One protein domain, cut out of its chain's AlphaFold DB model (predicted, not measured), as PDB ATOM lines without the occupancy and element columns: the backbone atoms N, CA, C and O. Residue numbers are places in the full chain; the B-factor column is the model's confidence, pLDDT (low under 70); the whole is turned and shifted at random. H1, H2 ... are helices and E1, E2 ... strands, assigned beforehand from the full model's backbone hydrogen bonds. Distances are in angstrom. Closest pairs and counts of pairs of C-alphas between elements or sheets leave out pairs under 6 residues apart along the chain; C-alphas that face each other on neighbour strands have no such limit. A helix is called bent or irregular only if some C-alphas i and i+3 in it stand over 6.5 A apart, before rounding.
ATOM      1  N   THR A 184     149.538  14.538 -15.658       93.00
ATOM      2  CA  THR A 184     150.147  13.371 -16.299       93.00
ATOM      3  C   THR A 184     149.880  12.131 -15.461       93.00
ATOM      4  O   THR A 184     150.149  12.120 -14.262       93.00
ATOM      5  N   LYS A 185     149.356  11.083 -16.096       93.06
ATOM      6  CA  LYS A 185     149.096   9.777 -15.482       93.06
ATOM      7  C   LYS A 185     149.790   8.710 -16.315       93.06
ATOM      8  O   LYS A 185     149.534   8.609 -17.514       93.06
ATOM      9  N   ILE A 186     150.650   7.922 -15.680       94.19
ATOM     10  CA  ILE A 186     151.353   6.802 -16.311       94.19
ATOM     11  C   ILE A 186     150.788   5.525 -15.704       94.19
ATOM     12  O   ILE A 186     150.935   5.286 -14.509       94.19
ATOM     13  N   VAL A 187     150.101   4.728 -16.521       93.50
ATOM     14  CA  VAL A 187     149.421   3.508 -16.076       93.50
ATOM     15  C   VAL A 187     150.067   2.310 -16.753       93.50
ATOM     16  O   VAL A 187     149.944   2.126 -17.964       93.50
ATOM     17  N   TYR A 188     150.775   1.502 -15.972       93.75
ATOM     18  CA  TYR A 188     151.331   0.227 -16.425       93.75
ATOM     19  C   TYR A 188     150.265  -0.868 -16.434       93.75
ATOM     20  O   TYR A 188     149.117  -0.626 -16.052       93.75
ATOM     21  N   ARG A 189     150.644  -2.081 -16.860       92.88
ATOM     22  CA  ARG A 189     149.759  -3.250 -16.861       92.88
ATOM     23  C   ARG A 189     148.989  -3.361 -15.545       92.88
ATOM     24  O   ARG A 189     149.583  -3.327 -14.471       92.88
ATOM     25  N   GLN A 190     147.672  -3.497 -15.659       90.62
ATOM     26  CA  GLN A 190     146.766  -3.706 -14.534       90.62
ATOM     27  C   GLN A 190     146.104  -5.073 -14.666       90.62
ATOM     28  O   GLN A 190     145.680  -5.452 -15.761       90.62
ATOM     29  N   GLU A 191     145.988  -5.778 -13.544       86.00
ATOM     30  CA  GLU A 191     145.224  -7.020 -13.465       86.00
ATOM     31  C   GLU A 191     143.724  -6.753 -13.647       86.00
ATOM     32  O   GLU A 191     143.214  -5.666 -13.351       86.00
ATOM     33  N   THR A 192     143.005  -7.747 -14.172       83.31
ATOM     34  CA  THR A 192     141.614  -7.576 -14.631       83.31
ATOM     35  C   THR A 192     140.659  -7.173 -13.500       83.31
ATOM     36  O   THR A 192     139.724  -6.400 -13.723       83.31
ATOM     37  N   ASP A 193     140.919  -7.651 -12.284       81.06
ATOM     38  CA  ASP A 193     140.181  -7.343 -11.057       81.06
ATOM     39  C   ASP A 193     140.360  -5.880 -10.600       81.06
ATOM     40  O   ASP A 193     139.423  -5.279 -10.079       81.06
ATOM     41  N   GLN A 194     141.515  -5.265 -10.875       79.19
ATOM     42  CA  GLN A 194     141.818  -3.875 -10.504       79.19
ATOM     43  C   GLN A 194     141.356  -2.843 -11.549       79.19
ATOM     44  O   GLN A 194     141.317  -1.639 -11.269       79.19
ATOM     45  N   LEU A 195     140.977  -3.279 -12.758       82.19
ATOM     46  CA  LEU A 195     140.640  -2.380 -13.870       82.19
ATOM     47  C   LEU A 195     139.439  -1.479 -13.597       82.19
ATOM     48  O   LEU A 195     139.401  -0.358 -14.095       82.19
ATOM     49  N   GLY A 196     138.423  -1.981 -12.890       84.56
ATOM     50  CA  GLY A 196     137.197  -1.226 -12.621       84.56
ATOM     51  C   GLY A 196     137.477   0.017 -11.774       84.56
ATOM     52  O   GLY A 196     137.315   1.130 -12.282       84.56
ATOM     53  N   PRO A 197     137.955  -0.161 -10.528       82.19
ATOM     54  CA  PRO A 197     138.328   0.946  -9.651       82.19
ATOM     55  C   PRO A 197     139.359   1.883 -10.291       82.19
ATOM     56  O   PRO A 197     139.181   3.100 -10.274       82.19
ATOM     57  N   THR A 198     140.383   1.324 -10.945       83.50
ATOM     58  CA  THR A 198     141.434   2.104 -11.615       83.50
ATOM     59  C   THR A 198     140.891   2.971 -12.745       83.50
ATOM     60  O   THR A 198     141.232   4.151 -12.846       83.50
ATOM     61  N   ALA A 199     140.013   2.420 -13.585       86.38
ATOM     62  CA  ALA A 199     139.421   3.167 -14.685       86.38
ATOM     63  C   ALA A 199     138.551   4.324 -14.191       86.38
ATOM     64  O   ALA A 199     138.620   5.409 -14.762       86.38
ATOM     65  N   VAL A 200     137.780   4.117 -13.122       84.62
ATOM     66  CA  VAL A 200     136.960   5.177 -12.523       84.62
ATOM     67  C   VAL A 200     137.847   6.261 -11.912       84.62
ATOM     68  O   VAL A 200     137.694   7.430 -12.255       84.62
ATOM     69  N   ALA A 201     138.813   5.880 -11.071       81.69
ATOM     70  CA  ALA A 201     139.685   6.821 -10.371       81.69
ATOM     71  C   ALA A 201     140.529   7.678 -11.329       81.69
ATOM     72  O   ALA A 201     140.728   8.870 -11.098       81.69
ATOM     73  N   LEU A 202     141.009   7.091 -12.428       85.75
ATOM     74  CA  LEU A 202     141.843   7.799 -13.401       85.75
ATOM     75  C   LEU A 202     141.046   8.418 -14.556       85.75
ATOM     76  O   LEU A 202     141.635   9.152 -15.355       85.75
ATOM     77  N   GLY A 203     139.739   8.153 -14.644       86.75
ATOM     78  CA  GLY A 203     138.862   8.609 -15.723       86.75
ATOM     79  C   GLY A 203     139.225   8.005 -17.080       86.75
ATOM     80  O   GLY A 203     139.324   8.741 -18.064       86.75
ATOM     81  N   LEU A 204     139.528   6.704 -17.120       89.62
ATOM     82  CA  LEU A 204     139.899   5.983 -18.340       89.62
ATOM     83  C   LEU A 204     138.666   5.680 -19.197       89.62
ATOM     84  O   LEU A 204     137.621   5.255 -18.705       89.62
ATOM     85  N   THR A 205     138.815   5.829 -20.506       92.06
ATOM     86  CA  THR A 205     137.841   5.384 -21.503       92.06
ATOM     87  C   THR A 205     137.764   3.856 -21.562       92.06
ATOM     88  O   THR A 205     138.677   3.134 -21.153       92.06
ATOM     89  N   GLY A 206     136.684   3.331 -22.150       91.75
ATOM     90  CA  GLY A 206     136.540   1.886 -22.354       91.75
ATOM     91  C   GLY A 206     137.669   1.279 -23.199       91.75
ATOM     92  O   GLY A 206     138.066   0.142 -22.954       91.75
ATOM     93  N   THR A 207     138.210   2.030 -24.163       92.62
ATOM     94  CA  THR A 207     139.338   1.587 -25.000       92.62
ATOM     95  C   THR A 207     140.636   1.533 -24.206       92.62
ATOM     96  O   THR A 207     141.303   0.503 -24.224       92.62
ATOM     97  N   GLU A 208     140.959   2.592 -23.459       93.81
ATOM     98  CA  GLU A 208     142.138   2.631 -22.584       93.81
ATOM     99  C   GLU A 208     142.099   1.490 -21.561       93.81
ATOM    100  O   GLU A 208     143.069   0.749 -21.427       93.81
ATOM    101  N   ARG A 209     140.947   1.272 -20.912       92.69
ATOM    102  CA  ARG A 209     140.757   0.182 -19.947       92.69
ATOM    103  C   ARG A 209     141.014  -1.200 -20.552       92.69
ATOM    104  O   ARG A 209     141.626  -2.035 -19.895       92.69
ATOM    105  N   ARG A 210     140.541  -1.463 -21.776       92.06
ATOM    106  CA  ARG A 210     140.741  -2.761 -22.451       92.06
ATOM    107  C   ARG A 210     142.191  -3.004 -22.866       92.06
ATOM    108  O   ARG A 210     142.574  -4.156 -23.027       92.06
ATOM    109  N   LEU A 211     142.972  -1.942 -23.050       93.88
ATOM    110  CA  LEU A 211     144.363  -2.037 -23.481       93.88
ATOM    111  C   LEU A 211     145.311  -2.397 -22.326       93.88
ATOM    112  O   LEU A 211     146.282  -3.117 -22.549       93.88
ATOM    113  N   LEU A 212     145.015  -1.952 -21.098       93.44
ATOM    114  CA  LEU A 212     145.904  -2.117 -19.939       93.44
ATOM    115  C   LEU A 212     146.346  -3.566 -19.650       93.44
ATOM    116  O   LEU A 212     147.537  -3.749 -19.405       93.44
ATOM    117  N   PRO A 213     145.480  -4.602 -19.691       93.56
ATOM    118  CA  PRO A 213     145.908  -5.975 -19.394       93.56
ATOM    119  C   PRO A 213     146.904  -6.546 -20.406       93.56
ATOM    120  O   PRO A 213     147.699  -7.417 -20.066       93.56
ATOM    121  N   GLY A 214     146.862  -6.059 -21.651       94.06
ATOM    122  CA  GLY A 214     147.727  -6.522 -22.736       94.06
ATOM    123  C   GLY A 214     149.109  -5.866 -22.768       94.06
ATOM    124  O   GLY A 214     149.927  -6.245 -23.601       94.06
ATOM    125  N   LEU A 215     149.376  -4.884 -21.899       95.19
ATOM    126  CA  LEU A 215     150.659  -4.184 -21.859       95.19
ATOM    127  C   LEU A 215     151.785  -5.113 -21.379       95.19
ATOM    128  O   LEU A 215     151.691  -5.734 -20.320       95.19
ATOM    129  N   GLY A 216     152.871  -5.188 -22.144       94.56
ATOM    130  CA  GLY A 216     154.092  -5.885 -21.745       94.56
ATOM    131  C   GLY A 216     154.914  -5.116 -20.705       94.56
ATOM    132  O   GLY A 216     154.654  -3.952 -20.399       94.56
ATOM    133  N   THR A 217     155.960  -5.754 -20.177       90.19
ATOM    134  CA  THR A 217     156.929  -5.083 -19.297       90.19
ATOM    135  C   THR A 217     157.553  -3.879 -20.010       90.19
ATOM    136  O   THR A 217     157.970  -3.966 -21.166       90.19
ATOM    137  N   GLY A 218     157.592  -2.736 -19.324       90.44
ATOM    138  CA  GLY A 218     158.060  -1.469 -19.889       90.44
ATOM    139  C   GLY A 218     157.033  -0.751 -20.772       90.44
ATOM    140  O   GLY A 218     157.286   0.388 -21.154       90.44
ATOM    141  N   GLN A 219     155.867  -1.338 -21.056       96.50
ATOM    142  CA  GLN A 219     154.785  -0.645 -21.758       96.50
ATOM    143  C   GLN A 219     153.831   0.026 -20.774       96.50
ATOM    144  O   GLN A 219     153.358  -0.597 -19.825       96.50
ATOM    145  N   GLY A 220     153.522   1.297 -21.017       96.44
ATOM    146  CA  GLY A 220     152.595   2.072 -20.197       96.44
ATOM    147  C   GLY A 220     151.657   2.919 -21.045       96.44
ATOM    148  O   GLY A 220     152.038   3.429 -22.099       96.44
ATOM    149  N   LEU A 221     150.432   3.103 -20.561       96.31
ATOM    150  CA  LEU A 221     149.514   4.121 -21.055       96.31
ATOM    151  C   LEU A 221     149.876   5.465 -20.412       96.31
ATOM    152  O   LEU A 221     149.701   5.654 -19.209       96.31
ATOM    153  N   TRP A 222     150.357   6.401 -21.220       96.88
ATOM    154  CA  TRP A 222     150.642   7.772 -20.817       96.88
ATOM    155  C   TRP A 222     149.464   8.657 -21.184       96.88
ATOM    156  O   TRP A 222     149.185   8.863 -22.366       96.88
ATOM    157  N   ARG A 223     148.791   9.207 -20.177       94.31
ATOM    158  CA  ARG A 223     147.786  10.252 -20.360       94.31
ATOM    159  C   ARG A 223     148.389  11.586 -19.970       94.31
ATOM    160  O   ARG A 223     148.784  11.764 -18.823       94.31
ATOM    161  N   ILE A 224     148.457  12.502 -20.925       94.00
ATOM    162  CA  ILE A 224     148.953  13.863 -20.736       94.00
ATOM    163  C   ILE A 224     147.796  14.783 -21.090       94.00
ATOM    164  O   ILE A 224     147.470  14.947 -22.267       94.00
ATOM    165  N   LYS A 225     147.168  15.364 -20.065       89.12
ATOM    166  CA  LYS A 225     145.922  16.129 -20.194       89.12
ATOM    167  C   LYS A 225     144.836  15.292 -20.889       89.12
ATOM    168  O   LYS A 225     144.373  14.302 -20.329       89.12
ATOM    169  N   ASP A 226     144.437  15.679 -22.091       88.12
ATOM    170  CA  ASP A 226     143.402  15.058 -22.915       88.12
ATOM    171  C   ASP A 226     143.944  14.009 -23.903       88.12
ATOM    172  O   ASP A 226     143.169  13.307 -24.551       88.12
ATOM    173  N   ARG A 227     145.270  13.870 -24.013       93.12
ATOM    174  CA  ARG A 227     145.927  12.973 -24.974       93.12
ATOM    175  C   ARG A 227     146.386  11.688 -24.301       93.12
ATOM    176  O   ARG A 227     146.857  11.714 -23.166       93.12
ATOM    177  N   ALA A 228     146.306  10.581 -25.032       95.25
ATOM    178  CA  ALA A 228     146.707   9.262 -24.562       95.25
ATOM    179  C   ALA A 228     147.665   8.587 -25.552       95.25
ATOM    180  O   ALA A 228     147.448   8.634 -26.763       95.25
ATOM    181  N   PHE A 229     148.709   7.944 -25.028       96.88
ATOM    182  CA  PHE A 229     149.734   7.251 -25.807       96.88
ATOM    183  C   PHE A 229     150.076   5.914 -25.168       96.88
ATOM    184  O   PHE A 229     150.179   5.816 -23.949       96.88
ATOM    185  N   VAL A 230     150.327   4.903 -25.991       97.06
ATOM    186  CA  VAL A 230     151.022   3.696 -25.538       97.06
ATOM    187  C   VAL A 230     152.510   3.932 -25.740       97.06
ATOM    188  O   VAL A 230     152.950   4.188 -26.859       97.06
ATOM    189  N   VAL A 231     153.272   3.880 -24.654       97.50
ATOM    190  CA  VAL A 231     154.708   4.165 -24.643       97.50
ATOM    191  C   VAL A 231     155.459   2.907 -24.234       97.50
ATOM    192  O   VAL A 231     155.140   2.303 -23.212       97.50
ATOM    193  N   GLN A 232     156.465   2.530 -25.023       96.19
ATOM    194  CA  GLN A 232     157.446   1.507 -24.667       96.19
ATOM    195  C   GLN A 232     158.679   2.193 -24.084       96.19
ATOM    196  O   GLN A 232     159.397   2.889 -24.798       96.19
ATOM    197  N   HIS A 233     158.956   1.951 -22.809       92.12
ATOM    198  CA  HIS A 233     160.226   2.327 -22.207       92.12
ATOM    199  C   HIS A 233     161.284   1.322 -22.635       92.12
ATOM    200  O   HIS A 233     161.078   0.106 -22.553       92.12
ATOM    201  N   GLN A 234     162.409   1.842 -23.104       90.69
ATOM    202  CA  GLN A 234     163.609   1.068 -23.361       90.69
ATOM    203  C   GLN A 234     164.689   1.611 -22.445       90.69
ATOM    204  O   GLN A 234     164.974   2.804 -22.474       90.69
ATOM    205  N   LEU A 235     165.236   0.733 -21.611       87.88
ATOM    206  CA  LEU A 235     166.348   1.075 -20.743       87.88
ATOM    207  C   LEU A 235     167.642   0.924 -21.531       87.88
ATOM    208  O   LEU A 235     167.859  -0.087 -22.205       87.88
ATOM    209  N   HIS A 236     168.520   1.907 -21.411       92.81
ATOM    210  CA  HIS A 236     169.906   1.745 -21.805       92.81
ATOM    211  C   HIS A 236     170.539   0.614 -20.966       92.81
ATOM    212  O   HIS A 236     170.203   0.473 -19.787       92.81
ATOM    213  N   PRO A 237     171.487  -0.184 -21.496       90.12
ATOM    214  CA  PRO A 237     172.105  -1.275 -20.735       90.12
ATOM    215  C   PRO A 237     172.670  -0.862 -19.365       90.12
ATOM    216  O   PRO A 237     172.565  -1.614 -18.400       90.12
ATOM    217  N   ALA A 238     173.221   0.351 -19.260       90.19
ATOM    218  CA  ALA A 238     173.703   0.902 -17.990       90.19
ATOM    219  C   ALA A 238     172.574   1.181 -16.978       90.19
ATOM    220  O   ALA A 238     172.768   0.989 -15.782       90.19
ATOM    221  N   GLU A 239     171.395   1.602 -17.446       87.69
ATOM    222  CA  GLU A 239     170.219   1.791 -16.592       87.69
ATOM    223  C   GLU A 239     169.684   0.434 -16.137       87.69
ATOM    224  O   GLU A 239     169.429   0.240 -14.953       87.69
ATOM    225  N   LEU A 240     169.589  -0.540 -17.050       85.88
ATOM    226  CA  LEU A 240     169.140  -1.890 -16.711       85.88
ATOM    227  C   LEU A 240     170.000  -2.507 -15.599       85.88
ATOM    228  O   LEU A 240     169.446  -3.055 -14.657       85.88
ATOM    229  N   ALA A 241     171.325  -2.358 -15.664       84.50
ATOM    230  CA  ALA A 241     172.227  -2.846 -14.620       84.50
ATOM    231  C   ALA A 241     171.988  -2.182 -13.248       84.50
ATOM    232  O   ALA A 241     172.148  -2.833 -12.221       84.50
ATOM    233  N   ALA A 242     171.593  -0.906 -13.221       79.88
ATOM    234  CA  ALA A 242     171.292  -0.185 -11.985       79.88
ATOM    235  C   ALA A 242     169.918  -0.553 -11.390       79.88
ATOM    236  O   ALA A 242     169.748  -0.502 -10.173       79.88
ATOM    237  N   PHE A 243     168.948  -0.929 -12.231       74.94
ATOM    238  CA  PHE A 243     167.575  -1.266 -11.824       74.94
ATOM    239  C   PHE A 243     167.290  -2.774 -11.770       74.94
ATOM    240  O   PHE A 243     166.163  -3.175 -11.460       74.94
ATOM    241  N   ASP A 244     168.283  -3.621 -12.055       74.00
ATOM    242  CA  ASP A 244     168.124  -5.069 -11.995       74.00
ATOM    243  C   ASP A 244     168.017  -5.556 -10.542       74.00
ATOM    244  O   ASP A 244     168.985  -5.897  -9.863       74.00
ATOM    245  N   THR A 245     166.780  -5.614 -10.062       66.00
ATOM    246  CA  THR A 245     166.438  -6.173  -8.751       66.00
ATOM    247  C   THR A 245     166.331  -7.702  -8.773       66.00
ATOM    248  O   THR A 245     166.152  -8.321  -7.718       66.00
ATOM    249  N   THR A 246     166.492  -8.351  -9.936       64.81
ATOM    250  CA  THR A 246     166.431  -9.815 -10.047       64.81
ATOM    251  C   THR A 246     167.661 -10.508  -9.468       64.81
ATOM    252  O   THR A 246     167.597 -11.708  -9.210       64.81
ATOM    253  N   ALA A 247     168.741  -9.783  -9.151       58.91
ATOM    254  CA  ALA A 247     169.914 -10.332  -8.463       58.91
ATOM    255  C   ALA A 247     169.551 -11.048  -7.142       58.91
ATOM    256  O   ALA A 247     170.100 -12.105  -6.831       58.91
ATOM    257  N   ARG A 248     168.551 -10.542  -6.397       56.50
ATOM    258  CA  ARG A 248     168.029 -11.207  -5.183       56.50
ATOM    259  C   ARG A 248     167.157 -12.435  -5.476       56.50
ATOM    260  O   ARG A 248     167.030 -13.293  -4.612       56.50
ATOM    261  N   MET A 249     166.574 -12.532  -6.672       52.50
ATOM    262  CA  MET A 249     165.764 -13.680  -7.111       52.50
ATOM    263  C   MET A 249     166.589 -14.764  -7.820       52.50
ATOM    264  O   MET A 249     166.178 -15.919  -7.850       52.50
ATOM    265  N   THR A 250     167.747 -14.412  -8.387       55.00
ATOM    266  CA  THR A 250     168.572 -15.303  -9.222       55.00
ATOM    267  C   THR A 250     169.788 -15.895  -8.505       55.00
ATOM    268  O   THR A 250     170.495 -16.713  -9.090       55.00
ATOM    269  N   GLY A 251     170.004 -15.561  -7.226       45.34
ATOM    270  CA  GLY A 251     170.871 -16.330  -6.327       45.34
ATOM    271  C   GLY A 251     172.331 -16.450  -6.772       45.34
ATOM    272  O   GLY A 251     172.932 -17.507  -6.595       45.34
ATOM    273  N   LYS A 252     172.915 -15.397  -7.347       41.19
ATOM    274  CA  LYS A 252     174.369 -15.312  -7.544       41.19
ATOM    275  C   LYS A 252     174.910 -14.115  -6.773       41.19
ATOM    276  O   LYS A 252     174.961 -13.008  -7.301       41.19
ATOM    277  N   GLY A 253     175.216 -14.371  -5.502       40.25
ATOM    278  CA  GLY A 253     176.171 -13.574  -4.730       40.25
ATOM    279  C   GLY A 253     177.600 -13.925  -5.113       40.25
ATOM    280  O   GLY A 253     177.805 -15.043  -5.642       40.25
TER     281      GLY A 253
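What this domain is: This is residues 184 to 253 of the 253 residues of the protein "AAA-like domain protein" of Microbacterium laevaniformans (UniProt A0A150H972). A compact body with a loose arm: a small three-stranded sheet has H2 packed over it and H1 grazing it, while the chain's last stretch leads away from the end of E3 with two short helices, H3 and H4. Residues 236 to 242 and 244 to 253 of this arm stick out. The printed part has 70 residues, with four named helices and three named strands in the order E1, H1, H2, E2, E3, H3, H4; the class is mixed, helices and strands, and the sheet runs E1, E2, E3, antiparallel throughout. The whole is loose, with a radius of gyration of the C-alphas of 15.0 A, and elongated, spanning 45 by 25 by 17 A.

How they stand to each other: E1, residues 184 to 188, is an edge strand, antiparallel to the inner strand E2, residues 219 to 224, at 162 degrees between directions; N 185 and O 223 are 2.9 A apart, within hydrogen-bond range. E2 forms a hairpin with the other edge strand, E3, residues 227 to 232, at 156 degrees; N 222 and O 229 are 2.8 A apart, within hydrogen-bond range. H1, residues 195 to 202, is only just on the sheet, with 5 pairs of C-alphas within 10 A, and only grazes it with residues 198 to 202. H2, residues 206 to 214, is on the sheet at a height over the sheet of 9.7 A. It lies over E2, at 8 degrees on the local plane, along the strands; the closest C-alphas, of Leu 212 and Leu 221, are 7.3 A apart. H2 is only just irregular, with C-alphas 210 and 213 6.8 A apart. H1 and H2 are close but not clearly touching, their closest C-alphas, of Ala 199 and Arg 209, 6.2 A apart; they run opposite ways at a steep tilt of 58 degrees. H3, residues 237 to 243, and H4, residues 247 to 250, are not on the sheet and are apart from each other. Every O i to N i+4 pair is within hydrogen-bond range in H1 and H3, and 3 of 5 in H2; H4 is too short for such a pair.

Where its parts are: E1 begins at C-alpha 184 (150.147, 13.371, -16.299). H1 is 10.3 A long, H2 14.0 A, E2 15.7 A and E3 16.3 A. E3 ends at C-alpha 232 (157.446, 1.507, -24.667). H3 is 10.0 A long, and H4 ends at C-alpha 250 (168.572, -15.303, -9.222).

The domain as a whole: The C-alphas of Asp 226 and Gly 253 are the two farthest apart, at 47.2 A. The printed part has no cut, and no link is long. Residues 245 to 253 are under 70 in pLDDT.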